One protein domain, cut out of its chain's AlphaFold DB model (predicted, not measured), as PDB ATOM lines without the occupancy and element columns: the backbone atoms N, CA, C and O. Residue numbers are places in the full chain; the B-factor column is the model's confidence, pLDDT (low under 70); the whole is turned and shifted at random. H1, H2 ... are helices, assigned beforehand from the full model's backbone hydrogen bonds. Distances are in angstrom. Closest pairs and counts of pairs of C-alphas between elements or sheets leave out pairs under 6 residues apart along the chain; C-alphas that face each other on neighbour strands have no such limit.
ATOM      1  N   GLU A  86     450.636 356.307 391.174       93.25
ATOM      2  CA  GLU A  86     450.437 357.602 390.530       93.25
ATOM      3  C   GLU A  86     449.072 357.688 389.835       93.25
ATOM      4  O   GLU A  86     448.580 358.790 389.646       93.25
ATOM      5  N   HIS A  87     448.419 356.555 389.550       95.00
ATOM      6  CA  HIS A  87     447.138 356.465 388.841       95.00
ATOM      7  C   HIS A  87     446.204 355.482 389.540       95.00
ATOM      8  O   HIS A  87     446.133 354.289 389.232       95.00
ATOM      9  N   SER A  88     445.486 355.981 390.539       95.31
ATOM     10  CA  SER A  88     444.552 355.164 391.298       95.31
ATOM     11  C   SER A  88     443.440 355.999 391.910       95.31
ATOM     12  O   SER A  88     443.633 357.161 392.264       95.31
ATOM     13  N   PHE A  89     442.289 355.360 392.123       95.50
ATOM     14  CA  PHE A  89     441.207 355.894 392.951       95.50
ATOM     15  C   PHE A  89     441.430 355.657 394.451       95.50
ATOM     16  O   PHE A  89     440.610 356.048 395.277       95.50
ATOM     17  N   SER A  90     442.525 354.995 394.830       91.62
ATOM     18  CA  SER A  90     442.806 354.687 396.225       91.62
ATOM     19  C   SER A  90     443.164 355.939 397.011       91.62
ATOM     20  O   SER A  90     444.130 356.640 396.714       91.62
ATOM     21  N   ARG A  91     442.454 356.154 398.119       89.94
ATOM     22  CA  ARG A  91     442.789 357.178 399.119       89.94
ATOM     23  C   ARG A  91     444.115 356.929 399.852       89.94
ATOM     24  O   ARG A  91     444.547 357.787 400.614       89.94
ATOM     25  N   HIS A  92     444.747 355.770 399.665       88.19
ATOM     26  CA  HIS A  92     445.998 355.409 400.342       88.19
ATOM     27  C   HIS A  92     447.250 355.826 399.563       88.19
ATOM     28  O   HIS A  92     448.342 355.879 400.131       88.19
ATOM     29  N   HIS A  93     447.109 356.150 398.276       91.06
ATOM     30  CA  HIS A  93     448.239 356.543 397.442       91.06
ATOM     31  C   HIS A  93     448.536 358.034 397.581       91.06
ATOM     32  O   HIS A  93     447.673 358.895 397.432       91.06
ATOM     33  N   THR A  94     449.785 358.349 397.920       90.56
ATOM     34  CA  THR A  94     450.169 359.705 398.340       90.56
ATOM     35  C   THR A  94     450.087 360.720 397.203       90.56
ATOM     36  O   THR A  94     449.568 361.814 397.419       90.56
ATOM     37  N   VAL A  95     450.526 360.345 395.999       91.31
ATOM     38  CA  VAL A  95     450.479 361.208 394.809       91.31
ATOM     39  C   VAL A  95     449.034 361.569 394.455       91.31
ATOM     40  O   VAL A  95     448.729 362.748 394.262       91.31
ATOM     41  N   THR A  96     448.124 360.590 394.487       93.00
ATOM     42  CA  THR A  96     446.680 360.814 394.324       93.00
ATOM     43  C   THR A  96     446.151 361.843 395.322       93.00
ATOM     44  O   THR A  96     445.481 362.795 394.927       93.00
ATOM     45  N   ARG A  97     446.488 361.713 396.614       91.31
ATOM     46  CA  ARG A  97     446.044 362.666 397.649       91.31
ATOM     47  C   ARG A  97     446.530 364.092 397.385       91.31
ATOM     48  O   ARG A  97     445.782 365.037 397.608       91.31
ATOM     49  N   TYR A  98     447.771 364.263 396.933       92.12
ATOM     50  CA  TYR A  98     448.334 365.595 396.677       92.12
ATOM     51  C   TYR A  98     447.695 366.272 395.468       92.12
ATOM     52  O   TYR A  98     447.438 367.476 395.511       92.12
ATOM     53  N   ASN A  99     447.381 365.496 394.431       94.31
ATOM     54  CA  ASN A  99     446.587 365.980 393.306       94.31
ATOM     55  C   ASN A  99     445.183 366.385 393.768       94.31
ATOM     56  O   ASN A  99     444.771 367.509 393.511       94.31
ATOM     57  N   LEU A 100     444.496 365.530 394.535       93.75
ATOM     58  CA  LEU A 100     443.149 365.815 395.041       93.75
ATOM     59  C   LEU A 100     443.071 367.093 395.872       93.75
ATOM     60  O   LEU A 100     442.108 367.836 395.734       93.75
ATOM     61  N   ILE A 101     444.064 367.371 396.720       90.06
ATOM     62  CA  ILE A 101     444.066 368.598 397.525       90.06
ATOM     63  C   ILE A 101     444.192 369.843 396.642       90.06
ATOM     64  O   ILE A 101     443.468 370.811 396.858       90.06
ATOM     65  N   ALA A 102     445.069 369.827 395.637       90.69
ATOM     66  CA  ALA A 102     445.172 370.958 394.719       90.69
ATOM     67  C   ALA A 102     443.907 371.123 393.874       90.69
ATOM     68  O   ALA A 102     443.418 372.235 393.722       90.69
ATOM     69  N   MET A 103     443.330 370.021 393.394       94.38
ATOM     70  CA  MET A 103     442.048 370.025 392.690       94.38
ATOM     71  C   MET A 103     440.924 370.610 393.552       94.38
ATOM     72  O   MET A 103     440.198 371.490 393.103       94.38
ATOM     73  N   ALA A 104     440.829 370.180 394.811       90.19
ATOM     74  CA  ALA A 104     439.905 370.726 395.798       90.19
ATOM     75  C   ALA A 104     440.092 372.237 395.982       90.19
ATOM     76  O   ALA A 104     439.114 372.978 396.037       90.19
ATOM     77  N   TRP A 105     441.335 372.710 396.038       86.25
ATOM     78  CA  TRP A 105     441.608 374.138 396.145       86.25
ATOM     79  C   TRP A 105     441.175 374.909 394.893       86.25
ATOM     80  O   TRP A 105     440.491 375.923 395.009       86.25
ATOM     81  N   VAL A 106     441.515 374.414 393.700       89.75
ATOM     82  CA  VAL A 106     441.106 375.021 392.420       89.75
ATOM     83  C   VAL A 106     439.580 375.098 392.328       89.75
ATOM     84  O   VAL A 106     439.040 376.136 391.957       89.75
ATOM     85  N   MET A 107     438.876 374.042 392.744       89.88
ATOM     86  CA  MET A 107     437.410 374.014 392.811       89.88
ATOM     87  C   MET A 107     436.845 375.039 393.803       89.88
ATOM     88  O   MET A 107     435.866 375.717 393.493       89.88
ATOM     89  N   ALA A 108     437.453 375.161 394.988       83.94
ATOM     90  CA  ALA A 108     437.025 376.109 396.017       83.94
ATOM     91  C   ALA A 108     437.203 377.574 395.584       83.94
ATOM     92  O   ALA A 108     436.430 378.430 396.006       83.94
ATOM     93  N   ASN A 109     438.179 377.845 394.714       83.81
ATOM     94  CA  ASN A 109     438.451 379.167 394.144       83.81
ATOM     95  C   ASN A 109     437.751 379.392 392.798       83.81
ATOM     96  O   ASN A 109     438.180 380.232 392.014       83.81
ATOM     97  N   ASP A 110     436.683 378.638 392.530       87.81
ATOM     98  CA  ASP A 110     435.865 378.782 391.327       87.81
ATOM     99  C   ASP A 110     436.655 378.659 390.011       87.81
ATOM    100  O   ASP A 110     436.419 379.396 389.060       87.81
ATOM    101  N   PHE A 111     437.598 377.710 389.958       91.00
ATOM    102  CA  PHE A 111     438.402 377.404 388.768       91.00
ATOM    103  C   PHE A 111     439.094 378.648 388.177       91.00
ATOM    104  O   PHE A 111     438.734 379.089 387.084       91.00
ATOM    105  N   PRO A 112     440.098 379.214 388.876       89.31
ATOM    106  CA  PRO A 112     440.775 380.434 388.447       89.31
ATOM    107  C   PRO A 112     441.242 380.338 386.977       89.31
ATOM    108  O   PRO A 112     441.974 379.399 386.646       89.31
ATOM    109  N   PRO A 113     440.827 381.262 386.080       90.50
ATOM    110  CA  PRO A 113     441.054 381.136 384.633       90.50
ATOM    111  C   PRO A 113     442.522 381.101 384.196       90.50
ATOM    112  O   PRO A 113     442.834 380.621 383.109       90.50
ATOM    113  N   ASP A 114     443.425 381.637 385.015       89.31
ATOM    114  CA  ASP A 114     444.876 381.618 384.809       89.31
ATOM    115  C   ASP A 114     445.506 380.249 385.106       89.31
ATOM    116  O   ASP A 114     446.594 379.952 384.617       89.31
ATOM    117  N   VAL A 115     444.807 379.405 385.865       88.00
ATOM    118  CA  VAL A 115     445.251 378.065 386.265       88.00
ATOM    119  C   VAL A 115     444.474 376.974 385.530       88.00
ATOM    120  O   VAL A 115     445.034 375.926 385.211       88.00
ATOM    121  N   CYS A 116     443.177 377.181 385.297       93.75
ATOM    122  CA  CYS A 116     442.253 376.128 384.901       93.75
ATOM    123  C   CYS A 116     441.517 376.481 383.605       93.75
ATOM    124  O   CYS A 116     440.658 377.362 383.579       93.75
ATOM    125  N   THR A 117     441.802 375.745 382.529       94.75
ATOM    126  CA  THR A 117     440.983 375.793 381.306       94.75
ATOM    127  C   THR A 117     439.661 375.034 381.506       94.75
ATOM    128  O   THR A 117     439.567 374.227 382.439       94.75
ATOM    129  N   PRO A 118     438.645 375.214 380.639       94.94
ATOM    130  CA  PRO A 118     437.405 374.434 380.707       94.94
ATOM    131  C   PRO A 118     437.625 372.914 380.658       94.94
ATOM    132  O   PRO A 118     436.970 372.164 381.379       94.94
ATOM    133  N   GLU A 119     438.585 372.447 379.860       95.00
ATOM    134  CA  GLU A 119     438.924 371.025 379.749       95.00
ATOM    135  C   GLU A 119     439.613 370.528 381.029       95.00
ATOM    136  O   GLU A 119     439.286 369.464 381.554       95.00
ATOM    137  N   THR A 120     440.498 371.348 381.608       94.69
ATOM    138  CA  THR A 120     441.121 371.064 382.909       94.69
ATOM    139  C   THR A 120     440.059 370.990 384.012       94.69
ATOM    140  O   THR A 120     440.085 370.091 384.848       94.69
ATOM    141  N   GLN A 121     439.070 371.888 383.991       95.31
ATOM    142  CA  GLN A 121     437.945 371.877 384.925       95.31
ATOM    143  C   GLN A 121     437.137 370.582 384.799       95.31
ATOM    144  O   GLN A 121     436.810 369.959 385.814       95.31
ATOM    145  N   GLN A 122     436.835 370.150 383.571       95.88
ATOM    146  CA  GLN A 122     436.137 368.892 383.314       95.88
ATOM    147  C   GLN A 122     436.934 367.690 383.835       95.88
ATOM    148  O   GLN A 122     436.362 366.825 384.503       95.88
ATOM    149  N   PHE A 123     438.246 367.661 383.592       96.44
ATOM    150  CA  PHE A 123     439.148 366.633 384.107       96.44
ATOM    151  C   PHE A 123     439.123 366.562 385.641       96.44
ATOM    152  O   PHE A 123     438.926 365.485 386.213       96.44
ATOM    153  N   ILE A 124     439.249 367.712 386.312       96.31
ATOM    154  CA  ILE A 124     439.210 367.828 387.775       96.31
ATOM    155  C   ILE A 124     437.879 367.312 388.334       96.31
ATOM    156  O   ILE A 124     437.869 366.462 389.226       96.31
ATOM    157  N   LEU A 125     436.753 367.797 387.805       95.81
ATOM    158  CA  LEU A 125     435.419 367.411 388.274       95.81
ATOM    159  C   LEU A 125     435.159 365.914 388.073       95.81
ATOM    160  O   LEU A 125     434.680 365.241 388.991       95.81
ATOM    161  N   ALA A 126     435.517 365.381 386.900       96.38
ATOM    162  CA  ALA A 126     435.388 363.961 386.601       96.38
ATOM    163  C   ALA A 126     436.210 363.113 387.579       96.38
ATOM    164  O   ALA A 126     435.684 362.148 388.144       96.38
ATOM    165  N   PHE A 127     437.465 363.497 387.842       97.38
ATOM    166  CA  PHE A 127     438.314 362.743 388.755       97.38
ATOM    167  C   PHE A 127     437.839 362.812 390.206       97.38
ATOM    168  O   PHE A 127     437.730 361.778 390.866       97.38
ATOM    169  N   VAL A 128     437.518 364.004 390.716       96.06
ATOM    170  CA  VAL A 128     437.060 364.168 392.103       96.06
ATOM    171  C   VAL A 128     435.769 363.384 392.335       96.06
ATOM    172  O   VAL A 128     435.653 362.682 393.342       96.06
ATOM    173  N   ARG A 129     434.828 363.397 391.381       94.81
ATOM    174  CA  ARG A 129     433.614 362.572 391.459       94.81
ATOM    175  C   ARG A 129     433.936 361.074 391.453       94.81
ATOM    176  O   ARG A 129     433.386 360.335 392.274       94.81
ATOM    177  N   ALA A 130     434.816 360.621 390.559       96.19
ATOM    178  CA  ALA A 130     435.258 359.228 390.499       96.19
ATOM    179  C   ALA A 130     435.899 358.771 391.820       96.19
ATOM    180  O   ALA A 130     435.552 357.714 392.352       96.19
ATOM    181  N   TRP A 131     436.778 359.594 392.390       96.00
ATOM    182  CA  TRP A 131     437.447 359.315 393.656       96.00
ATOM    183  C   TRP A 131     436.476 359.291 394.844       96.00
ATOM    184  O   TRP A 131     436.514 358.360 395.651       96.00
ATOM    185  N   LEU A 132     435.550 360.251 394.933       92.50
ATOM    186  CA  LEU A 132     434.522 360.258 395.977       92.50
ATOM    187  C   LEU A 132     433.618 359.020 395.890       92.50
ATOM    188  O   LEU A 132     433.307 358.419 396.917       92.50
ATOM    189  N   SER A 133     433.243 358.594 394.677       92.25
ATOM    190  CA  SER A 133     432.492 357.348 394.449       92.25
ATOM    191  C   SER A 133     433.266 356.108 394.926       92.25
ATOM    192  O   SER A 133     432.681 355.180 395.497       92.25
ATOM    193  N   ALA A 134     434.590 356.095 394.744       93.38
ATOM    194  CA  ALA A 134     435.458 355.009 395.193       93.38
ATOM    195  C   ALA A 134     435.652 354.966 396.721       93.38
ATOM    196  O   ALA A 134     435.938 353.902 397.260       93.38
ATOM    197  N   CYS A 135     435.465 356.087 397.426       90.62
ATOM    198  CA  CYS A 135     435.684 356.187 398.874       90.62
ATOM    199  C   CYS A 135     434.527 355.685 399.754       90.62
ATOM    200  O   CYS A 135     434.678 355.637 400.977       90.62
ATOM    201  N   ASP A 136     433.359 355.352 399.196       87.75
ATOM    202  CA  ASP A 136     432.260 354.814 400.005       87.75
ATOM    203  C   ASP A 136     432.463 353.319 400.273       87.75
ATOM    204  O   ASP A 136     432.052 352.480 399.481       87.75
ATOM    205  N   ASP A 137     433.055 352.998 401.423       81.44
ATOM    206  CA  ASP A 137     433.401 351.631 401.847       81.44
ATOM    207  C   ASP A 137     432.180 350.751 402.208       81.44
ATOM    208  O   ASP A 137     432.325 349.577 402.547       81.44
ATOM    209  N   ARG A 138     430.955 351.297 402.188       82.25
ATOM    210  CA  ARG A 138     429.730 350.607 402.653       82.25
ATOM    211  C   ARG A 138     428.999 349.828 401.560       82.25
ATOM    212  O   ARG A 138     427.904 349.321 401.800       82.25
ATOM    213  N   VAL A 139     429.558 349.764 400.356       84.56
ATOM    214  CA  VAL A 139     428.901 349.123 399.209       84.56
ATOM    215  C   VAL A 139     428.824 347.629 399.417       84.56
ATOM    216  O   VAL A 139     429.840 346.958 399.623       84.56
ATOM    217  N   SER A 140     427.621 347.095 399.247       89.94
ATOM    218  CA  SER A 140     427.462 345.673 398.994       89.94
ATOM    219  C   SER A 140     427.899 345.344 397.561       89.94
ATOM    220  O   SER A 140     427.883 346.200 396.678       89.94
ATOM    221  N   LEU A 141     428.225 344.077 397.292       88.69
ATOM    222  CA  LEU A 141     428.490 343.601 395.926       88.69
ATOM    223  C   LEU A 141     427.314 343.850 394.962       88.69
ATOM    224  O   LEU A 141     427.528 343.946 393.760       88.69
ATOM    225  N   LYS A 142     426.080 343.947 395.478       89.69
ATOM    226  CA  LYS A 142     424.866 344.147 394.669       89.69
ATOM    227  C   LYS A 142     424.632 345.607 394.291       89.69
ATOM    228  O   LYS A 142     424.004 345.860 393.272       89.69
ATOM    229  N   ASP A 143     425.149 346.534 395.091       89.12
ATOM    230  CA  ASP A 143     424.943 347.978 394.926       89.12
ATOM    231  C   ASP A 143     426.176 348.663 394.317       89.12
ATOM    232  O   ASP A 143     426.364 349.874 394.459       89.12
ATOM    233  N   ARG A 144     427.060 347.876 393.686       89.38
ATOM    234  CA  ARG A 144     428.272 348.380 393.043       89.38
ATOM    235  C   ARG A 144     427.903 349.247 391.843       89.38
ATOM    236  O   ARG A 144     427.189 348.813 390.945       89.38
ATOM    237  N   ASP A 145     428.409 350.471 391.839       93.00
ATOM    238  CA  ASP A 145     428.240 351.420 390.746       93.00
ATOM    239  C   ASP A 145     429.581 352.113 390.516       93.00
ATOM    240  O   ASP A 145     430.114 352.791 391.399       93.00
ATOM    241  N   PHE A 146     430.130 351.871 389.330       95.38
ATOM    242  CA  PHE A 146     431.432 352.362 388.900       95.38
ATOM    243  C   PHE A 146     431.312 353.422 387.807       95.38
ATOM    244  O   PHE A 146     432.324 353.805 387.233       95.38
ATOM    245  N   ARG A 147     430.102 353.918 387.501       95.81
ATOM    246  CA  ARG A 147     429.875 354.830 386.367       95.81
ATOM    247  C   ARG A 147     430.756 356.074 386.415       95.81
ATOM    248  O   ARG A 147     431.268 356.484 385.384       95.81
ATOM    249  N   ALA A 148     430.960 356.656 387.598       95.50
ATOM    250  CA  ALA A 148     431.832 357.818 387.753       95.50
ATOM    251  C   ALA A 148     433.301 357.485 387.440       95.50
ATOM    252  O   ALA A 148     433.957 358.231 386.720       95.50
ATOM    253  N   GLN A 149     433.800 356.357 387.953       97.38
ATOM    254  CA  GLN A 149     435.158 355.881 387.699       97.38
ATOM    255  C   GLN A 149     435.373 355.535 386.223       97.38
ATOM    256  O   GLN A 149     436.331 356.015 385.631       97.38
ATOM    257  N   GLU A 150     434.466 354.765 385.620       97.75
ATOM    258  CA  GLU A 150     434.532 354.397 384.200       97.75
ATOM    259  C   GLU A 150     434.490 355.639 383.306       97.75
ATOM    260  O   GLU A 150     435.330 355.788 382.422       97.75
ATOM    261  N   ARG A 151     433.600 356.597 383.602       96.50
ATOM    262  CA  ARG A 151     433.511 357.849 382.844       96.50
ATOM    263  C   ARG A 151     434.796 358.672 382.913       96.50
ATOM    264  O   ARG A 151     435.185 359.283 381.921       96.50
ATOM    265  N   PHE A 152     435.450 358.708 384.073       97.69
ATOM    266  CA  PHE A 152     436.752 359.357 384.198       97.69
ATOM    267  C   PHE A 152     437.832 358.622 383.392       97.69
ATOM    268  O   PHE A 152     438.630 359.279 382.735       97.69
ATOM    269  N   LEU A 153     437.857 357.285 383.407       97.62
ATOM    270  CA  LEU A 153     438.847 356.516 382.644       97.62
ATOM    271  C   LEU A 153     438.670 356.674 381.132       97.62
ATOM    272  O   LEU A 153     439.674 356.761 380.432       97.62
ATOM    273  N   GLU A 154     437.429 356.754 380.645       96.94
ATOM    274  CA  GLU A 154     437.122 357.126 379.258       96.94
ATOM    275  C   GLU A 154     437.703 358.502 378.927       96.94
ATOM    276  O   GLU A 154     438.505 358.609 378.007       96.94
ATOM    277  N   LEU A 155     437.381 359.527 379.726       96.19
ATOM    278  CA  LEU A 155     437.886 360.891 379.536       96.19
ATOM    279  C   LEU A 155     439.422 360.938 379.523       96.19
ATOM    280  O   LEU A 155     440.028 361.490 378.608       96.19
ATOM    281  N   TRP A 156     440.056 360.319 380.522       96.19
ATOM    282  CA  TRP A 156     441.512 360.266 380.663       96.19
ATOM    283  C   TRP A 156     442.179 359.546 379.486       96.19
ATOM    284  O   TRP A 156     443.288 359.907 379.101       96.19
ATOM    285  N   LYS A 157     441.516 358.554 378.884       94.06
ATOM    286  CA  LYS A 157     442.021 357.818 377.718       94.06
ATOM    287  C   LYS A 157     441.779 358.515 376.385       94.06
ATOM    288  O   LYS A 157     442.633 358.422 375.513       94.06
ATOM    289  N   GLU A 158     440.619 359.138 376.210       91.25
ATOM    290  CA  GLU A 158     440.199 359.746 374.943       91.25
ATOM    291  C   GLU A 158     440.933 361.052 374.660       91.25
ATOM    292  O   GLU A 158     441.317 361.300 373.518       91.25
ATOM    293  N   GLU A 159     441.129 361.889 375.679       82.19
ATOM    294  CA  GLU A 159     441.663 363.229 375.452       82.19
ATOM    295  C   GLU A 159     443.191 363.257 375.344       82.19
ATOM    296  O   GLU A 159     443.710 364.209 374.763       82.19
ATOM    297  N   ASP A 160     443.909 362.271 375.907       80.62
ATOM    298  CA  ASP A 160     445.392 362.199 375.998       80.62
ATOM    299  C   ASP A 160     446.054 363.549 376.370       80.62
ATOM    300  O   ASP A 160     447.189 363.857 376.017       80.62
ATOM    301  N   SER A 161     445.284 364.425 377.029       83.25
ATOM    302  CA  SER A 161     445.591 365.853 377.146       83.25
ATOM    303  C   SER A 161     446.049 366.228 378.539       83.25
ATOM    304  O   SER A 161     446.800 367.194 378.683       83.25
ATOM    305  N   PHE A 162     445.603 365.481 379.546       93.50
ATOM    306  CA  PHE A 162     445.880 365.755 380.945       93.50
ATOM    307  C   PHE A 162     446.196 364.472 381.691       93.50
ATOM    308  O   PHE A 162     445.547 363.443 381.496       93.50
ATOM    309  N   ASP A 163     447.163 364.579 382.587       95.00
ATOM    310  CA  ASP A 163     447.564 363.518 383.491       95.00
ATOM    311  C   ASP A 163     447.829 364.067 384.899       95.00
ATOM    312  O   ASP A 163     447.859 365.281 385.112       95.00
ATOM    313  N   PHE A 164     448.003 363.208 385.901       94.94
ATOM    314  CA  PHE A 164     448.254 363.672 387.272       94.94
ATOM    315  C   PHE A 164     449.647 364.209 387.474       94.94
ATOM    316  O   PHE A 164     450.600 363.625 386.982       94.94
ATOM    317  N   LEU A 165     449.779 365.256 388.294       94.31
ATOM    318  CA  LEU A 165     451.072 365.774 388.715       94.31
ATOM    319  C   LEU A 165     451.870 364.687 389.451       94.31
ATOM    320  O   LEU A 165     451.407 364.117 390.441       94.31
ATOM    321  N   GLN A 166     453.081 364.435 388.972       91.31
ATOM    322  CA  GLN A 166     454.063 363.541 389.557       91.31
ATOM    323  C   GLN A 166     455.053 364.370 390.364       91.31
ATOM    324  O   GLN A 166     455.380 365.502 390.015       91.31
ATOM    325  N   PHE A 167     455.538 363.797 391.460       89.94
ATOM    326  CA  PHE A 167     456.432 364.491 392.376       89.94
ATOM    327  C   PHE A 167     457.764 363.756 392.438       89.94
ATOM    328  O   PHE A 167     457.823 362.568 392.753       89.94
ATOM    329  N   SER A 168     458.860 364.477 392.221       90.56
ATOM    330  CA  SER A 168     460.176 364.015 392.653       90.56
ATOM    331  C   SER A 168     460.194 363.814 394.178       90.56
ATOM    332  O   SER A 168     459.420 364.447 394.902       90.56
ATOM    333  N   PRO A 169     461.130 363.021 394.732       90.50
ATOM    334  CA  PRO A 169     461.215 362.817 396.182       90.50
ATOM    335  C   PRO A 169     461.342 364.119 396.999       90.50
ATOM    336  O   PRO A 169     460.850 364.217 398.126       90.50
ATOM    337  N   SER A 170     462.006 365.141 396.446       91.38
ATOM    338  CA  SER A 170     462.097 366.473 397.058       91.38
ATOM    339  C   SER A 170     460.765 367.215 397.051       91.38
ATOM    340  O   SER A 170     460.401 367.828 398.060       91.38
ATOM    341  N   GLU A 171     460.032 367.151 395.941       91.69
ATOM    342  CA  GLU A 171     458.725 367.791 395.805       91.69
ATOM    343  C   GLU A 171     457.680 367.078 396.656       91.69
ATOM    344  O   GLU A 171     456.915 367.750 397.332       91.69
ATOM    345  N   GLU A 172     457.718 365.747 396.744       90.44
ATOM    346  CA  GLU A 172     456.843 364.966 397.620       90.44
ATOM    347  C   GLU A 172     457.051 365.366 399.087       90.44
ATOM    348  O   GLU A 172     456.098 365.607 399.830       90.44
ATOM    349  N   LYS A 173     458.310 365.540 399.518       90.00
ATOM    350  CA  LYS A 173     458.627 366.030 400.870       90.00
ATOM    351  C   LYS A 173     458.087 367.442 401.111       90.00
ATOM    352  O   LYS A 173     457.655 367.738 402.230       90.00
ATOM    353  N   ARG A 174     458.133 368.318 400.103       89.31
ATOM    354  CA  ARG A 174     457.575 369.680 400.166       89.31
ATOM    355  C   ARG A 174     456.048 369.633 400.228       89.31
ATOM    356  O   ARG A 174     455.472 370.225 401.138       89.31
ATOM    357  N   ALA A 175     455.419 368.854 399.356       88.19
ATOM    358  CA  ALA A 175     453.980 368.658 399.300       88.19
ATOM    359  C   ALA A 175     453.441 368.093 400.615       88.19
ATOM    360  O   ALA A 175     452.520 368.654 401.198       88.19
ATOM    361  N   LYS A 176     454.111 367.084 401.180       88.25
ATOM    362  CA  LYS A 176     453.784 366.529 402.498       88.25
ATOM    363  C   LYS A 176     453.740 367.586 403.597       88.25
ATOM    364  O   LYS A 176     452.868 367.535 404.460       88.25
ATOM    365  N   LYS A 177     454.697 368.521 403.610       87.94
ATOM    366  CA  LYS A 177     454.721 369.607 404.602       87.94
ATOM    367  C   LYS A 177     453.543 370.557 404.414       87.94
ATOM    368  O   LYS A 177     452.934 370.927 405.410       87.94
ATOM    369  N   LEU A 178     453.240 370.929 403.171       85.19
ATOM    370  CA  LEU A 178     452.134 371.830 402.839       85.19
ATOM    371  C   LEU A 178     450.784 371.200 403.182       85.19
ATOM    372  O   LEU A 178     450.009 371.793 403.917       85.19
ATOM    373  N   VAL A 179     450.558 369.952 402.777       83.25
ATOM    374  CA  VAL A 179     449.339 369.203 403.110       83.25
ATOM    375  C   VAL A 179     449.143 369.096 404.620       83.25
ATOM    376  O   VAL A 179     448.054 369.356 405.110       83.25
ATOM    377  N   LYS A 180     450.203 368.803 405.387       83.38
ATOM    378  CA  LYS A 180     450.129 368.786 406.859       83.38
ATOM    379  C   LYS A 180     449.812 370.148 407.481       83.38
ATOM    380  O   LYS A 180     449.371 370.174 408.626       83.38
ATOM    381  N   LYS A 181     450.115 371.256 406.801       82.69
ATOM    382  CA  LYS A 181     449.737 372.599 407.254       82.69
ATOM    383  C   LYS A 181     448.271 372.870 406.936       82.69
ATOM    384  O   LYS A 181     447.531 373.182 407.856       82.69
ATOM    385  N   VAL A 182     447.862 372.659 405.684       77.81
ATOM    386  CA  VAL A 182     446.476 372.851 405.224       77.81
ATOM    387  C   VAL A 182     445.500 371.999 406.036       77.81
ATOM    388  O   VAL A 182     444.495 372.502 406.506       77.81
ATOM    389  N   ALA A 183     445.832 370.734 406.301       76.44
ATOM    390  CA  ALA A 183     444.981 369.828 407.074       76.44
ATOM    391  C   ALA A 183     444.746 370.264 408.535       76.44
ATOM    392  O   ALA A 183     443.800 369.816 409.168       76.44
ATOM    393  N   LYS A 184     445.612 371.127 409.085       78.62
ATOM    394  CA  LYS A 184     445.463 371.673 410.442       78.62
ATOM    395  C   LYS A 184     444.699 372.987 410.479       78.62
ATOM    396  O   LYS A 184     444.425 373.477 411.573       78.62
ATOM    397  N   GLN A 185     444.447 373.593 409.324       73.94
ATOM    398  CA  GLN A 185     443.687 374.826 409.275       73.94
ATOM    399  C   GLN A 185     442.210 374.510 409.531       73.94
ATOM    400  O   GLN A 185     441.706 373.506 409.022       73.94
ATOM    401  N   PRO A 186     441.516 375.329 410.341       71.31
ATOM    402  CA  PRO A 186     440.075 375.212 410.461       71.31
ATOM    403  C   PRO A 186     439.442 375.477 409.094       71.31
ATOM    404  O   PRO A 186     439.952 376.268 408.297       71.31
ATOM    405  N   PHE A 187     438.325 374.810 408.815       65.25
ATOM    406  CA  PHE A 187     437.542 375.157 407.640       65.25
ATOM    407  C   PHE A 187     436.988 376.580 407.803       65.25
ATOM    408  O   PHE A 187     436.608 376.951 408.915       65.25
ATOM    409  N   PRO A 188     436.897 377.368 406.718       66.31
ATOM    410  CA  PRO A 188     436.124 378.603 406.723       66.31
ATOM    411  C   PRO A 188     434.716 378.363 407.307       66.31
ATOM    412  O   PRO A 188     434.105 377.338 406.969       66.31
ATOM    413  N   PRO A 189     434.173 379.261 408.151       69.00
ATOM    414  CA  PRO A 189     432.875 379.069 408.809       69.00
ATOM    415  C   PRO A 189     431.724 378.768 407.836       69.00
ATOM    416  O   PRO A 189     430.798 378.012 408.152       69.00
ATOM    417  N   GLU A 190     431.785 379.312 406.618       64.56
ATOM    418  CA  GLU A 190     430.814 379.057 405.554       64.56
ATOM    419  C   GLU A 190     430.861 377.600 405.085       64.56
ATOM    420  O   GLU A 190     429.817 377.006 404.804       64.56
ATOM    421  N   LEU A 191     432.060 377.013 404.997       61.09
ATOM    422  CA  LEU A 191     432.249 375.604 404.657       61.09
ATOM    423  C   LEU A 191     431.855 374.698 405.831       61.09
ATOM    424  O   LEU A 191     431.185 373.692 405.609       61.09
ATOM    425  N   GLU A 192     432.174 375.074 407.069       67.94
ATOM    426  CA  GLU A 192     431.806 374.307 408.269       67.94
ATOM    427  C   GLU A 192     430.279 374.223 408.466       67.94
ATOM    428  O   GLU A 192     429.709 373.145 408.681       67.94
ATOM    429  N   THR A 193     429.577 375.344 408.276       69.50
ATOM    430  CA  THR A 193     428.106 375.392 408.315       69.50
ATOM    431  C   THR A 193     427.499 374.462 407.258       69.50
ATOM    432  O   THR A 193     426.564 373.708 407.536       69.50
ATOM    433  N   LYS A 194     428.065 374.452 406.046       59.38
ATOM    434  CA  LYS A 194     427.630 373.588 404.939       59.38
ATOM    435  C   LYS A 194     427.894 372.101 405.206       59.38
ATOM    436  O   LYS A 194     427.028 371.275 404.919       59.38
ATOM    437  N   MET A 195     429.032 371.749 405.808       63.38
ATOM    438  CA  MET A 195     429.349 370.368 406.215       63.38
ATOM    439  C   MET A 195     428.393 369.831 407.288       63.38
ATOM    440  O   MET A 195     428.143 368.627 407.355       63.38
ATOM    441  N   THR A 196     427.818 370.717 408.101       68.88
ATOM    442  CA  THR A 196     426.819 370.341 409.111       68.88
ATOM    443  C   THR A 196     425.519 369.838 408.466       68.88
ATOM    444  O   THR A 196     424.872 368.935 409.000       68.88
ATOM    445  N   ILE A 197     425.154 370.365 407.290       72.56
ATOM    446  CA  ILE A 197     423.937 369.983 406.551       72.56
ATOM    447  C   ILE A 197     424.084 368.586 405.935       72.56
ATOM    448  O   ILE A 197     423.156 367.775 405.973       72.56
ATOM    449  N   LEU A 198     425.260 368.289 405.381       71.50
ATOM    450  CA  LEU A 198     425.563 367.034 404.703       71.50
ATOM    451  C   LEU A 198     426.792 366.389 405.345       71.50
ATOM    452  O   LEU A 198     427.917 366.689 404.945       71.50
ATOM    453  N   PRO A 199     426.593 365.463 406.308       74.62
ATOM    454  CA  PRO A 199     427.698 364.802 406.969       74.62
ATOM    455  C   PRO A 199     428.655 364.189 405.933       74.62
ATOM    456  O   PRO A 199     428.202 363.417 405.083       74.62
ATOM    457  N   PRO A 200     429.963 364.445 406.028       75.38
ATOM    458  CA  PRO A 200     430.989 363.999 405.077       75.38
ATOM    459  C   PRO A 200     430.930 362.502 404.752       75.38
ATOM    460  O   PRO A 200     431.071 362.078 403.607       75.38
ATOM    461  N   LYS A 201     430.589 361.675 405.746       79.25
ATOM    462  CA  LYS A 201     430.356 360.227 405.591       79.25
ATOM    463  C   LYS A 201     429.217 359.860 404.630       79.25
ATOM    464  O   LYS A 201     429.157 358.727 404.162       79.25
ATOM    465  N   CYS A 202     428.258 360.743 404.381       80.81
ATOM    466  CA  CYS A 202     427.111 360.491 403.507       80.81
ATOM    467  C   CYS A 202     427.425 360.816 402.044       80.81
ATOM    468  O   CYS A 202     426.849 360.192 401.153       80.81
ATOM    469  N   ILE A 203     428.351 361.745 401.801       80.81
ATOM    470  CA  ILE A 203     428.570 362.317 400.475       80.81
ATOM    471  C   ILE A 203     429.124 361.297 399.475       80.81
ATOM    472  O   ILE A 203     428.533 361.191 398.403       80.81
ATOM    473  N   PRO A 204     430.119 360.450 399.803       84.75
ATOM    474  CA  PRO A 204     430.567 359.376 398.913       84.75
ATOM    475  C   PRO A 204     429.427 358.488 398.372       84.75
ATOM    476  O   PRO A 204     429.364 358.190 397.180       84.75
ATOM    477  N   GLY A 205     428.448 358.146 399.219       83.12
ATOM    478  CA  GLY A 205     427.279 357.364 398.801       83.12
ATOM    479  C   GLY A 205     426.302 358.141 397.907       83.12
ATOM    480  O   GLY A 205     425.640 357.547 397.055       83.12
ATOM    481  N   LEU A 206     426.208 359.464 398.069       85.00
ATOM    482  CA  LEU A 206     425.417 360.337 397.193       85.00
ATOM    483  C   LEU A 206     426.109 360.568 395.840       85.00
ATOM    484  O   LEU A 206     425.426 360.537 394.815       85.00
ATOM    485  N   CYS A 207     427.443 360.711 395.835       83.38
ATOM    486  CA  CYS A 207     428.289 360.748 394.632       83.38
ATOM    487  C   CYS A 207     428.024 359.533 393.761       83.38
ATOM    488  O   CYS A 207     427.670 359.667 392.593       83.38
ATOM    489  N   ARG A 208     428.145 358.342 394.359       83.62
ATOM    490  CA  ARG A 208     427.977 357.083 393.642       83.62
ATOM    491  C   ARG A 208     426.609 356.975 392.983       83.62
ATOM    492  O   ARG A 208     426.516 356.607 391.823       83.62
ATOM    493  N   ARG A 209     425.541 357.317 393.708       85.06
ATOM    494  CA  ARG A 209     424.169 357.240 393.183       85.06
ATOM    495  C   ARG A 209     423.861 358.297 392.115       85.06
ATOM    496  O   ARG A 209     422.740 358.316 391.619       85.06
ATOM    497  N   GLY A 210     424.813 359.177 391.785       84.88
ATOM    498  CA  GLY A 210     424.606 360.288 390.861       84.88
ATOM    499  C   GLY A 210     423.582 361.300 391.373       84.88
ATOM    500  O   GLY A 210     422.924 361.952 390.574       84.88
ATOM    501  N   ILE A 211     423.399 361.382 392.697       86.44
ATOM    502  CA  ILE A 211     422.425 362.295 393.311       86.44
ATOM    503  C   ILE A 211     422.999 363.708 393.396       86.44
ATOM    504  O   ILE A 211     422.237 364.662 393.304       86.44
ATOM    505  N   ILE A 212     424.322 363.839 393.550       84.00
ATOM    506  CA  ILE A 212     424.970 365.152 393.578       84.00
ATOM    507  C   ILE A 212     425.344 365.629 392.171       84.00
ATOM    508  O   ILE A 212     425.996 364.929 391.387       84.00
ATOM    509  N   SER A 213     424.956 366.862 391.886       88.94
ATOM    510  CA  SER A 213     425.345 367.630 390.707       88.94
ATOM    511  C   SER A 213     426.828 368.021 390.730       88.94
ATOM    512  O   SER A 213     427.519 367.856 391.738       88.94
ATOM    513  N   ASP A 214     427.347 368.527 389.609       86.56
ATOM    514  CA  ASP A 214     428.707 369.087 389.551       86.56
ATOM    515  C   ASP A 214     428.859 370.323 390.435       86.56
ATOM    516  O   ASP A 214     429.888 370.478 391.088       86.56
ATOM    517  N   ASP A 215     427.815 371.147 390.540       87.00
ATOM    518  CA  ASP A 215     427.802 372.308 391.430       87.00
ATOM    519  C   ASP A 215     427.891 371.890 392.901       87.00
ATOM    520  O   ASP A 215     428.604 372.510 393.688       87.00
ATOM    521  N   GLU A 216     427.232 370.792 393.280       84.75
ATOM    522  CA  GLU A 216     427.355 370.226 394.624       84.75
ATOM    523  C   GLU A 216     428.727 369.581 394.854       84.75
ATOM    524  O   GLU A 216     429.297 369.736 395.932       84.75
ATOM    525  N   VAL A 217     429.309 368.900 393.858       85.69
ATOM    526  CA  VAL A 217     430.692 368.394 393.948       85.69
ATOM    527  C   VAL A 217     431.675 369.551 394.116       85.69
ATOM    528  O   VAL A 217     432.549 369.484 394.972       85.69
ATOM    529  N   LYS A 218     431.519 370.630 393.352       86.62
ATOM    530  CA  LYS A 218     432.305 371.861 393.484       86.62
ATOM    531  C   LYS A 218     432.143 372.488 394.868       86.62
ATOM    532  O   LYS A 218     433.132 372.885 395.477       86.62
ATOM    533  N   MET A 219     430.913 372.530 395.378       81.44
ATOM    534  CA  MET A 219     430.589 373.148 396.662       81.44
ATOM    535  C   MET A 219     431.100 372.347 397.867       81.44
ATOM    536  O   MET A 219     431.637 372.942 398.797       81.44
ATOM    537  N   TYR A 220     430.915 371.024 397.880       80.50
ATOM    538  CA  TYR A 220     431.207 370.176 399.045       80.50
ATOM    539  C   TYR A 220     432.493 369.352 398.903       80.50
ATOM    540  O   TYR A 220     433.089 368.960 399.906       80.50
ATOM    541  N   GLY A 221     432.928 369.080 397.673       83.69
ATOM    542  CA  GLY A 221     434.104 368.270 397.345       83.69
ATOM    543  C   GLY A 221     435.363 368.685 398.099       83.69
ATOM    544  O   GLY A 221     435.970 367.813 398.725       83.69
ATOM    545  N   PRO A 222     435.733 369.981 398.120       82.81
ATOM    546  CA  PRO A 222     436.953 370.423 398.783       82.81
ATOM    547  C   PRO A 222     437.008 370.062 400.267       82.81
ATOM    548  O   PRO A 222     437.992 369.479 400.726       82.81
ATOM    549  N   SER A 223     435.924 370.316 401.003       77.50
ATOM    550  CA  SER A 223     435.829 369.981 402.424       77.50
ATOM    551  C   SER A 223     435.967 368.482 402.682       77.50
ATOM    552  O   SER A 223     436.706 368.067 403.573       77.50
ATOM    553  N   ILE A 224     435.301 367.656 401.870       82.25
ATOM    554  CA  ILE A 224     435.348 366.194 402.012       82.25
ATOM    555  C   ILE A 224     436.747 365.674 401.725       82.25
ATOM    556  O   ILE A 224     437.250 364.831 402.462       82.25
ATOM    557  N   VAL A 225     437.373 366.155 400.648       87.06
ATOM    558  CA  VAL A 225     438.732 365.761 400.276       87.06
ATOM    559  C   VAL A 225     439.686 366.071 401.425       87.06
ATOM    560  O   VAL A 225     440.446 365.193 401.828       87.06
ATOM    561  N   LEU A 226     439.616 367.274 401.993       81.81
ATOM    562  CA  LEU A 226     440.484 367.684 403.093       81.81
ATOM    563  C   LEU A 226     440.270 366.833 404.352       81.81
ATOM    564  O   LEU A 226     441.242 366.323 404.905       81.81
ATOM    565  N   GLU A 227     439.025 366.585 404.755       81.25
ATOM    566  CA  GLU A 227     438.723 365.736 405.915       81.25
ATOM    567  C   GLU A 227     439.149 364.276 405.711       81.25
ATOM    568  O   GLU A 227     439.727 363.641 406.603       81.25
ATOM    569  N   TYR A 228     438.898 363.713 404.527       81.19
ATOM    570  CA  TYR A 228     439.329 362.351 404.221       81.19
ATOM    571  C   TYR A 228     440.853 362.252 404.176       81.19
ATOM    572  O   TYR A 228     441.411 361.289 404.696       81.19
ATOM    573  N   VAL A 229     441.554 363.230 403.601       79.00
ATOM    574  CA  VAL A 229     443.022 363.194 403.546       79.00
ATOM    575  C   VAL A 229     443.651 363.402 404.931       79.00
ATOM    576  O   VAL A 229     444.631 362.718 405.255       79.00
ATOM    577  N   ASP A 230     443.087 364.270 405.773       75.25
ATOM    578  CA  ASP A 230     443.567 364.473 407.145       75.25
ATOM    579  C   ASP A 230     443.347 363.229 408.017       75.25
ATOM    580  O   ASP A 230     444.294 362.674 408.589       75.25
ATOM    581  N   SER A 231     442.122 362.691 408.020       76.44
ATOM    582  CA  SER A 231     441.784 361.497 408.805       76.44
ATOM    583  C   SER A 231     442.622 360.271 408.421       76.44
ATOM    584  O   SER A 231     442.904 359.421 409.271       76.44
ATOM    585  N   MET A 232     443.068 360.178 407.164       71.69
ATOM    586  CA  MET A 232     443.990 359.133 406.713       71.69
ATOM    587  C   MET A 232     445.429 359.386 407.164       71.69
ATOM    588  O   MET A 232     446.106 358.441 407.556       71.69
ATOM    589  N   SER A 233     445.895 360.638 407.174       69.19
ATOM    590  CA  SER A 233     447.254 360.969 407.627       69.19
ATOM    591  C   SER A 233     447.480 360.587 409.095       69.19
ATOM    592  O   SER A 233     448.556 360.107 409.446       69.19
ATOM    593  N   LEU A 234     446.454 360.742 409.937       67.62
ATOM    594  CA  LEU A 234     446.481 360.319 411.342       67.62
ATOM    595  C   LEU A 234     446.407 358.793 411.504       67.62
ATOM    596  O   LEU A 234     447.046 358.225 412.394       67.62
ATOM    597  N   LYS A 235     445.631 358.115 410.650       70.88
ATOM    598  CA  LYS A 235     445.509 356.650 410.675       70.88
ATOM    599  C   LYS A 235     446.765 355.959 410.169       70.88
ATOM    600  O   LYS A 235     447.167 354.992 410.795       70.88
ATOM    601  N   ASP A 236     447.414 356.462 409.122       70.00
ATOM    602  CA  ASP A 236     448.623 355.851 408.555       70.00
ATOM    603  C   ASP A 236     449.743 355.721 409.610       70.00
ATOM    604  O   ASP A 236     450.392 354.675 409.695       70.00
ATOM    605  N   ASP A 237     449.937 356.738 410.458       67.88
ATOM    606  CA  ASP A 237     450.947 356.719 411.529       67.88
ATOM    607  C   ASP A 237     450.586 355.702 412.645       67.88
ATOM    608  O   ASP A 237     451.454 354.978 413.155       67.88
ATOM    609  N   ASN A 238     449.296 355.565 412.973       70.50
ATOM    610  CA  ASN A 238     448.798 354.591 413.954       70.50
ATOM    611  C   ASN A 238     448.804 353.149 413.419       70.50
ATOM    612  O   ASN A 238     449.260 352.228 414.103       70.50
ATOM    613  N   ASP A 239     448.352 352.945 412.184       72.31
ATOM    614  CA  ASP A 239     448.263 351.649 411.518       72.31
ATOM    615  C   ASP A 239     449.646 351.056 411.279       72.31
ATOM    616  O   ASP A 239     449.825 349.854 411.450       72.31
ATOM    617  N   ARG A 240     450.663 351.863 410.949       71.38
ATOM    618  CA  ARG A 240     452.045 351.363 410.825       71.38
ATOM    619  C   ARG A 240     452.546 350.750 412.132       71.38
ATOM    620  O   ARG A 240     453.201 349.704 412.130       71.38
ATOM    621  N   THR A 241     452.189 351.386 413.244       70.69
ATOM    622  CA  THR A 241     452.529 350.935 414.596       70.69
ATOM    623  C   THR A 241     451.744 349.669 414.962       70.69
ATOM    624  O   THR A 241     452.317 348.710 415.482       70.69
ATOM    625  N   GLN A 242     450.449 349.609 414.630       72.88
ATOM    626  CA  GLN A 242     449.607 348.441 414.906       72.88
ATOM    627  C   GLN A 242     449.905 347.237 414.005       72.88
ATOM    628  O   GLN A 242     449.946 346.118 414.510       72.88
ATOM    629  N   ARG A 243     450.149 347.431 412.702       70.56
ATOM    630  CA  ARG A 243     450.485 346.355 411.753       70.56
ATOM    631  C   ARG A 243     451.767 345.646 412.155       70.56
ATOM    632  O   ARG A 243     451.752 344.427 412.245       70.56
ATOM    633  N   SER A 244     452.801 346.391 412.547       72.31
ATOM    634  CA  SER A 244     454.050 345.807 413.064       72.31
ATOM    635  C   SER A 244     453.808 344.894 414.282       72.31
ATOM    636  O   SER A 244     454.453 343.861 414.444       72.31
ATOM    637  N   SER A 245     452.835 345.241 415.132       74.81
ATOM    638  CA  SER A 245     452.444 344.450 416.310       74.81
ATOM    639  C   SER A 245     451.541 343.258 415.958       74.81
ATOM    640  O   SER A 245     451.683 342.170 416.522       74.81
ATOM    641  N   LYS A 246     450.615 343.437 415.008       78.38
ATOM    642  CA  LYS A 246     449.693 342.398 414.538       78.38
ATOM    643  C   LYS A 246     450.419 341.326 413.726       78.38
ATOM    644  O   LYS A 246     450.220 340.155 414.021       78.38
ATOM    645  N   GLU A 247     451.290 341.707 412.793       75.62
ATOM    646  CA  GLU A 247     452.120 340.780 412.009       75.62
ATOM    647  C   GLU A 247     452.979 339.911 412.931       75.62
ATOM    648  O   GLU A 247     452.991 338.692 412.791       75.62
ATOM    649  N   LEU A 248     453.594 340.506 413.961       76.44
ATOM    650  CA  LEU A 248     454.338 339.758 414.974       76.44
ATOM    651  C   LEU A 248     453.445 338.747 415.718       76.44
ATOM    652  O   LEU A 248     453.845 337.605 415.940       76.44
ATOM    653  N   ARG A 249     452.218 339.133 416.094       78.69
ATOM    654  CA  ARG A 249     451.261 338.236 416.771       78.69
ATOM    655  C   ARG A 249     450.747 337.122 415.863       78.69
ATOM    656  O   ARG A 249     450.615 335.995 416.332       78.69
ATOM    657  N   GLU A 250     450.445 337.422 414.606       74.75
ATOM    658  CA  GLU A 250     449.986 336.444 413.619       74.75
ATOM    659  C   GLU A 250     451.097 335.465 413.254       74.75
ATOM    660  O   GLU A 250     450.829 334.272 413.167       74.75
ATOM    661  N   GLN A 251     452.347 335.919 413.167       72.81
ATOM    662  CA  GLN A 251     453.503 335.044 412.989       72.81
ATOM    663  C   GLN A 251     453.679 334.103 414.195       72.81
ATOM    664  O   GLN A 251     453.833 332.897 414.020       72.81
ATOM    665  N   ILE A 252     453.511 334.609 415.423       76.25
ATOM    666  CA  ILE A 252     453.506 333.788 416.650       76.25
ATOM    667  C   ILE A 252     452.329 332.795 416.676       76.25
ATOM    668  O   ILE A 252     452.473 331.669 417.159       76.25
ATOM    669  N   LEU A 253     451.143 333.193 416.205       72.31
ATOM    670  CA  LEU A 253     449.954 332.337 416.149       72.31
ATOM    671  C   LEU A 253     450.066 331.271 415.059       72.31
ATOM    672  O   LEU A 253     449.704 330.128 415.320       72.31
ATOM    673  N   ALA A 254     450.599 331.607 413.886       66.81
ATOM    674  CA  ALA A 254     450.862 330.670 412.799       66.81
ATOM    675  C   ALA A 254     451.902 329.617 413.213       66.81
ATOM    676  O   ALA A 254     451.667 328.426 413.008       66.81
ATOM    677  N   ASP A 255     452.967 330.017 413.916       68.69
ATOM    678  CA  ASP A 255     453.945 329.090 414.503       68.69
ATOM    679  C   ASP A 255     453.320 328.157 415.558       68.69
ATOM    680  O   ASP A 255     453.747 327.009 415.732       68.69
ATOM    681  N   LYS A 256     452.278 328.618 416.265       69.94
ATOM    682  CA  LYS A 256     451.524 327.804 417.234       69.94
ATOM    683  C   LYS A 256     450.488 326.890 416.568       69.94
ATOM    684  O   LYS A 256     450.335 325.748 416.997       69.94
ATOM    685  N   LEU A 257     449.792 327.366 415.537       54.41
ATOM    686  CA  LEU A 257     448.719 326.654 414.827       54.41
ATOM    687  C   LEU A 257     449.237 325.664 413.782       54.41
ATOM    688  O   LEU A 257     448.567 324.665 413.535       54.41
ATOM    689  N   GLY A 258     450.461 325.840 413.275       51.50
ATOM    690  CA  GLY A 258     451.165 324.840 412.462       51.50
ATOM    691  C   GLY A 258     451.365 323.482 413.159       51.50
ATOM    692  O   GLY A 258     451.833 322.533 412.537       51.50
ATOM    693  N   LYS A 259     450.983 323.368 414.440       51.41
ATOM    694  CA  LYS A 259     451.003 322.134 415.237       51.41
ATOM    695  C   LYS A 259     449.627 321.497 415.468       51.41
ATOM    696  O   LYS A 259     449.574 320.410 416.036       51.41
ATOM    697  N   THR A 313     454.303 371.907 388.466       91.88
ATOM    698  CA  THR A 313     454.676 371.844 389.886       91.88
ATOM    699  C   THR A 313     454.787 373.221 390.548       91.88
ATOM    700  O   THR A 313     454.546 373.332 391.757       91.88
ATOM    701  N   ASP A 314     455.160 374.265 389.805       91.38
ATOM    702  CA  ASP A 314     455.318 375.611 390.356       91.38
ATOM    703  C   ASP A 314     453.950 376.250 390.596       91.38
ATOM    704  O   ASP A 314     453.708 376.765 391.691       91.38
ATOM    705  N   THR A 315     453.020 376.108 389.651       92.00
ATOM    706  CA  THR A 315     451.622 376.529 389.819       92.00
ATOM    707  C   THR A 315     450.945 375.742 390.942       92.00
ATOM    708  O   THR A 315     450.308 376.342 391.809       92.00
ATOM    709  N   TRP A 316     451.160 374.421 391.034       92.50
ATOM    710  CA  TRP A 316     450.686 373.616 392.169       92.50
ATOM    711  C   TRP A 316     451.205 374.163 393.505       92.50
ATOM    712  O   TRP A 316     450.457 374.298 394.472       92.50
ATOM    713  N   HIS A 317     452.491 374.513 393.577       89.25
ATOM    714  CA  HIS A 317     453.070 375.066 394.795       89.25
ATOM    715  C   HIS A 317     452.495 376.448 395.125       89.25
ATOM    716  O   HIS A 317     452.197 376.710 396.290       89.25
ATOM    717  N   ALA A 318     452.329 377.314 394.124       88.69
ATOM    718  CA  ALA A 318     451.738 378.638 394.287       88.69
ATOM    719  C   ALA A 318     450.313 378.549 394.844       88.69
ATOM    720  O   ALA A 318     450.025 379.209 395.836       88.69
ATOM    721  N   ILE A 319     449.484 377.657 394.295       85.00
ATOM    722  CA  ILE A 319     448.129 377.336 394.776       85.00
ATOM    723  C   ILE A 319     448.130 376.921 396.245       85.00
ATOM    724  O   ILE A 319     447.362 377.423 397.063       85.00
ATOM    725  N   MET A 320     449.021 375.999 396.603       84.12
ATOM    726  CA  MET A 320     449.088 375.501 397.973       84.12
ATOM    727  C   MET A 320     449.553 376.579 398.957       84.12
ATOM    728  O   MET A 320     449.154 376.555 400.120       84.12
ATOM    729  N   VAL A 321     450.399 377.516 398.521       85.94
ATOM    730  CA  VAL A 321     450.859 378.644 399.345       85.94
ATOM    731  C   VAL A 321     449.799 379.733 399.457       85.94
ATOM    732  O   VAL A 321     449.525 380.167 400.574       85.94
ATOM    733  N   SER A 322     449.183 380.144 398.348       80.38
ATOM    734  CA  SER A 322     448.131 381.165 398.346       80.38
ATOM    735  C   SER A 322     446.921 380.709 399.155       80.38
ATOM    736  O   SER A 322     446.375 381.490 399.928       80.38
ATOM    737  N   GLY A 323     446.566 379.423 399.075       73.81
ATOM    738  CA  GLY A 323     445.531 378.837 399.915       73.81
ATOM    739  C   GLY A 323     445.804 378.971 401.404       73.81
ATOM    740  O   GLY A 323     444.903 379.324 402.154       73.81
ATOM    741  N   MET A 324     447.049 378.756 401.836       74.12
ATOM    742  CA  MET A 324     447.410 378.964 403.240       74.12
ATOM    743  C   MET A 324     447.347 380.443 403.632       74.12
ATOM    744  O   MET A 324     446.853 380.743 404.714       74.12
ATOM    745  N   GLN A 325     447.822 381.347 402.768       80.50
ATOM    746  CA  GLN A 325     447.835 382.791 403.033       80.50
ATOM    747  C   GLN A 325     446.425 383.377 403.136       80.50
ATOM    748  O   GLN A 325     446.175 384.188 404.019       80.50
ATOM    749  N   ALA A 326     445.500 382.945 402.274       70.44
ATOM    750  CA  ALA A 326     444.108 383.384 402.321       70.44
ATOM    751  C   ALA A 326     443.436 383.005 403.650       70.44
ATOM    752  O   ALA A 326     442.684 383.794 404.214       70.44
ATOM    753  N   VAL A 327     443.747 381.816 404.178       62.75
ATOM    754  CA  VAL A 327     443.240 381.371 405.483       62.75
ATOM    755  C   VAL A 327     443.887 382.143 406.638       62.75
ATOM    756  O   VAL A 327     443.203 382.478 407.599       62.75
ATOM    757  N   GLU A 328     445.187 382.443 406.552       69.50
ATOM    758  CA  GLU A 328     445.887 383.253 407.562       69.50
ATOM    759  C   GLU A 328     445.337 384.691 407.611       69.50
ATOM    760  O   GLU A 328     444.995 385.165 408.690       69.50
ATOM    761  N   GLN A 329     445.141 385.346 406.460       70.88
ATOM    762  CA  GLN A 329     444.577 386.704 406.392       70.88
ATOM    763  C   GLN A 329     443.153 386.786 406.950       70.88
ATOM    764  O   GLN A 329     442.853 387.690 407.721       70.88
ATOM    765  N   GLN A 330     442.288 385.818 406.628       59.81
ATOM    766  CA  GLN A 330     440.937 385.773 407.198       59.81
ATOM    767  C   GLN A 330     440.946 385.623 408.725       59.81
ATOM    768  O   GLN A 330     440.038 386.112 409.393       59.81
ATOM    769  N   PHE A 331     441.949 384.943 409.285       50.12
ATOM    770  CA  PHE A 331     442.081 384.802 410.731       50.12
ATOM    771  C   PHE A 331     442.523 386.115 411.388       50.12
ATOM    772  O   PHE A 331     441.932 386.519 412.389       50.12
ATOM    773  N   ASP A 332     443.507 386.795 410.799       55.22
ATOM    774  CA  ASP A 332     444.009 388.079 411.294       55.22
ATOM    775  C   ASP A 332     442.921 389.169 411.235       55.22
ATOM    776  O   ASP A 332     442.677 389.832 412.242       55.22
ATOM    777  N   ASP A 333     442.167 389.264 410.131       52.12
ATOM    778  CA  ASP A 333     441.058 390.221 409.984       52.12
ATOM    779  C   ASP A 333     439.956 390.005 411.045       52.12
ATOM    780  O   ASP A 333     439.381 390.955 411.583       52.12
ATOM    781  N   VAL A 334     439.656 388.746 411.392       38.84
ATOM    782  CA  VAL A 334     438.688 388.411 412.451       38.84
ATOM    783  C   VAL A 334     439.242 388.738 413.841       38.84
ATOM    784  O   VAL A 334     438.499 389.222 414.698       38.84
ATOM    785  N   CYS A 335     440.531 388.501 414.083       43.22
ATOM    786  CA  CYS A 335     441.182 388.865 415.337       43.22
ATOM    787  C   CYS A 335     441.234 390.385 415.544       43.22
ATOM    788  O   CYS A 335     440.958 390.835 416.658       43.22
ATOM    789  N   ASP A 336     441.495 391.163 414.496       56.06
ATOM    790  CA  ASP A 336     441.500 392.627 414.554       56.06
ATOM    791  C   ASP A 336     440.093 393.179 414.839       56.06
ATOM    792  O   ASP A 336     439.922 394.010 415.734       56.06
ATOM    793  N   MET A 337     439.050 392.628 414.201       41.97
ATOM    794  CA  MET A 337     437.657 392.998 414.502       41.97
ATOM    795  C   MET A 337     437.243 392.693 415.953       41.97
ATOM    796  O   MET A 337     436.465 393.444 416.546       41.97
ATOM    797  N   LEU A 338     437.740 391.604 416.549       40.59
ATOM    798  CA  LEU A 338     437.457 391.252 417.949       40.59
ATOM    799  C   LEU A 338     438.329 392.038 418.947       40.59
ATOM    800  O   LEU A 338     437.890 392.318 420.069       40.59
ATOM    801  N   GLY A 339     439.540 392.430 418.545       48.12
ATOM    802  CA  GLY A 339     440.440 393.288 419.317       48.12
ATOM    803  C   GLY A 339     439.932 394.728 419.444       48.12
ATOM    804  O   GLY A 339     440.035 395.325 420.513       48.12
ATOM    805  N   GLU A 340     439.301 395.271 418.401       50.09
ATOM    806  CA  GLU A 340     438.692 396.609 418.449       50.09
ATOM    807  C   GLU A 340     437.414 396.657 419.309       50.09
ATOM    808  O   GLU A 340     437.143 397.663 419.970       50.09
ATOM    809  N   GLN A 341     436.653 395.559 419.390       48.22
ATOM    810  CA  GLN A 341     435.460 395.488 420.247       48.22
ATOM    811  C   GLN A 341     435.781 395.386 421.745       48.22
ATOM    812  O   GLN A 341     434.963 395.787 422.565       48.22
ATOM    813  N   THR A 342     436.965 394.901 422.124       49.12
ATOM    814  CA  THR A 342     437.355 394.734 423.537       49.12
ATOM    815  C   THR A 342     438.086 395.939 424.137       49.12
ATOM    816  O   THR A 342     438.312 395.970 425.342       49.12
ATOM    817  N   LEU A 343     438.421 396.952 423.330       48.84
ATOM    818  CA  LEU A 343     439.065 398.197 423.777       48.84
ATOM    819  C   LEU A 343     438.101 399.398 423.866       48.84
ATOM    820  O   LEU A 343     438.548 400.523 424.083       48.84
ATOM    821  N   SER A 344     436.794 399.172 423.688       48.12
ATOM    822  CA  SER A 344     435.752 400.211 423.749       48.12
ATOM    823  C   SER A 344     434.787 400.094 424.943       48.12
ATOM    824  O   SER A 344     433.823 400.857 425.018       48.12
ATOM    825  N   GLU A 345     435.091 399.223 425.910       44.34
ATOM    826  CA  GLU A 345     434.526 399.225 427.275       44.34
ATOM    827  C   GLU A 345     435.592 399.656 428.287       44.34
ATOM    828  O   GLU A 345     435.230 400.385 429.244       44.34
TER     829      GLU A 345
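This is residues 86 to 259 and 313 to 345 of the 345 residues of an uncharacterized protein of Pyrenophora tritici-repentis (strain Pt-1C-BFP) (UniProt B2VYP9). A compact body of crossed helices gathers round H1, and two helical arms stick out of it: residues 237 to 259, of which 237 to 257 belong to H7, and residues 332 to 345, of which 332 to 341 belong to H8. H2, paired with H3 as a hairpin, and H4 are on opposite sides of H1. The 207 printed residues hold eight named helices, H1 to H8 in chain order, and no named strand: all helix. The whole is only just loose, close to compact, with a radius of gyration of the C-alphas of 20.2 A, and spans 79 by 49 by 38 A.

H1, residues 94 to 108, begins at C-alpha 94 (450.169, 359.705, 398.340). H2 is residues 118 to 134, 24.3 A long; H3, 147 to 159; H4, 169 to 182; H5, 189 to 197; H6, 200 to 208. H7, residues 214 to 257, measures 53.3 A and has a kink of 47 degrees near residue 221. H8, residues 313 to 341, measures 43.0 A and ends at C-alpha 341 (435.460, 395.488, 420.247).

H1 touches residues 218 to 229 of H7 alone, opposite ways at a shallow tilt of 19 degrees; the closest C-alphas, of Ala 104 and Pro 222, are 4.2 A apart. Other touching pairs, with their closest C-alphas, are for instance H1 and H4, Tyr 98 and Ala 175, 6.9 A; H4 and H8, Val 182 and Met 324, 6.5 A; H2 and H6, Ser 133 and Arg 208, 4.6 A; H5 and H7, Leu 191 and Ser 223, 7.0 A. H3 and H8 are apart. Every O i to N i+4 pair is within hydrogen-bond range in H1 to H4, but 4 of 5 in H5, 3 of 5 in H6, 34 of 40 in H7 and 24 of 25 in H8.

Residues 260 to 312 are not printed, and C-alphas 259 and 313 are 55.9 A apart across this cut. The link from H2 to H3 is long. Low confidence, under 70, includes residues 187 to 196 and 330 to 345.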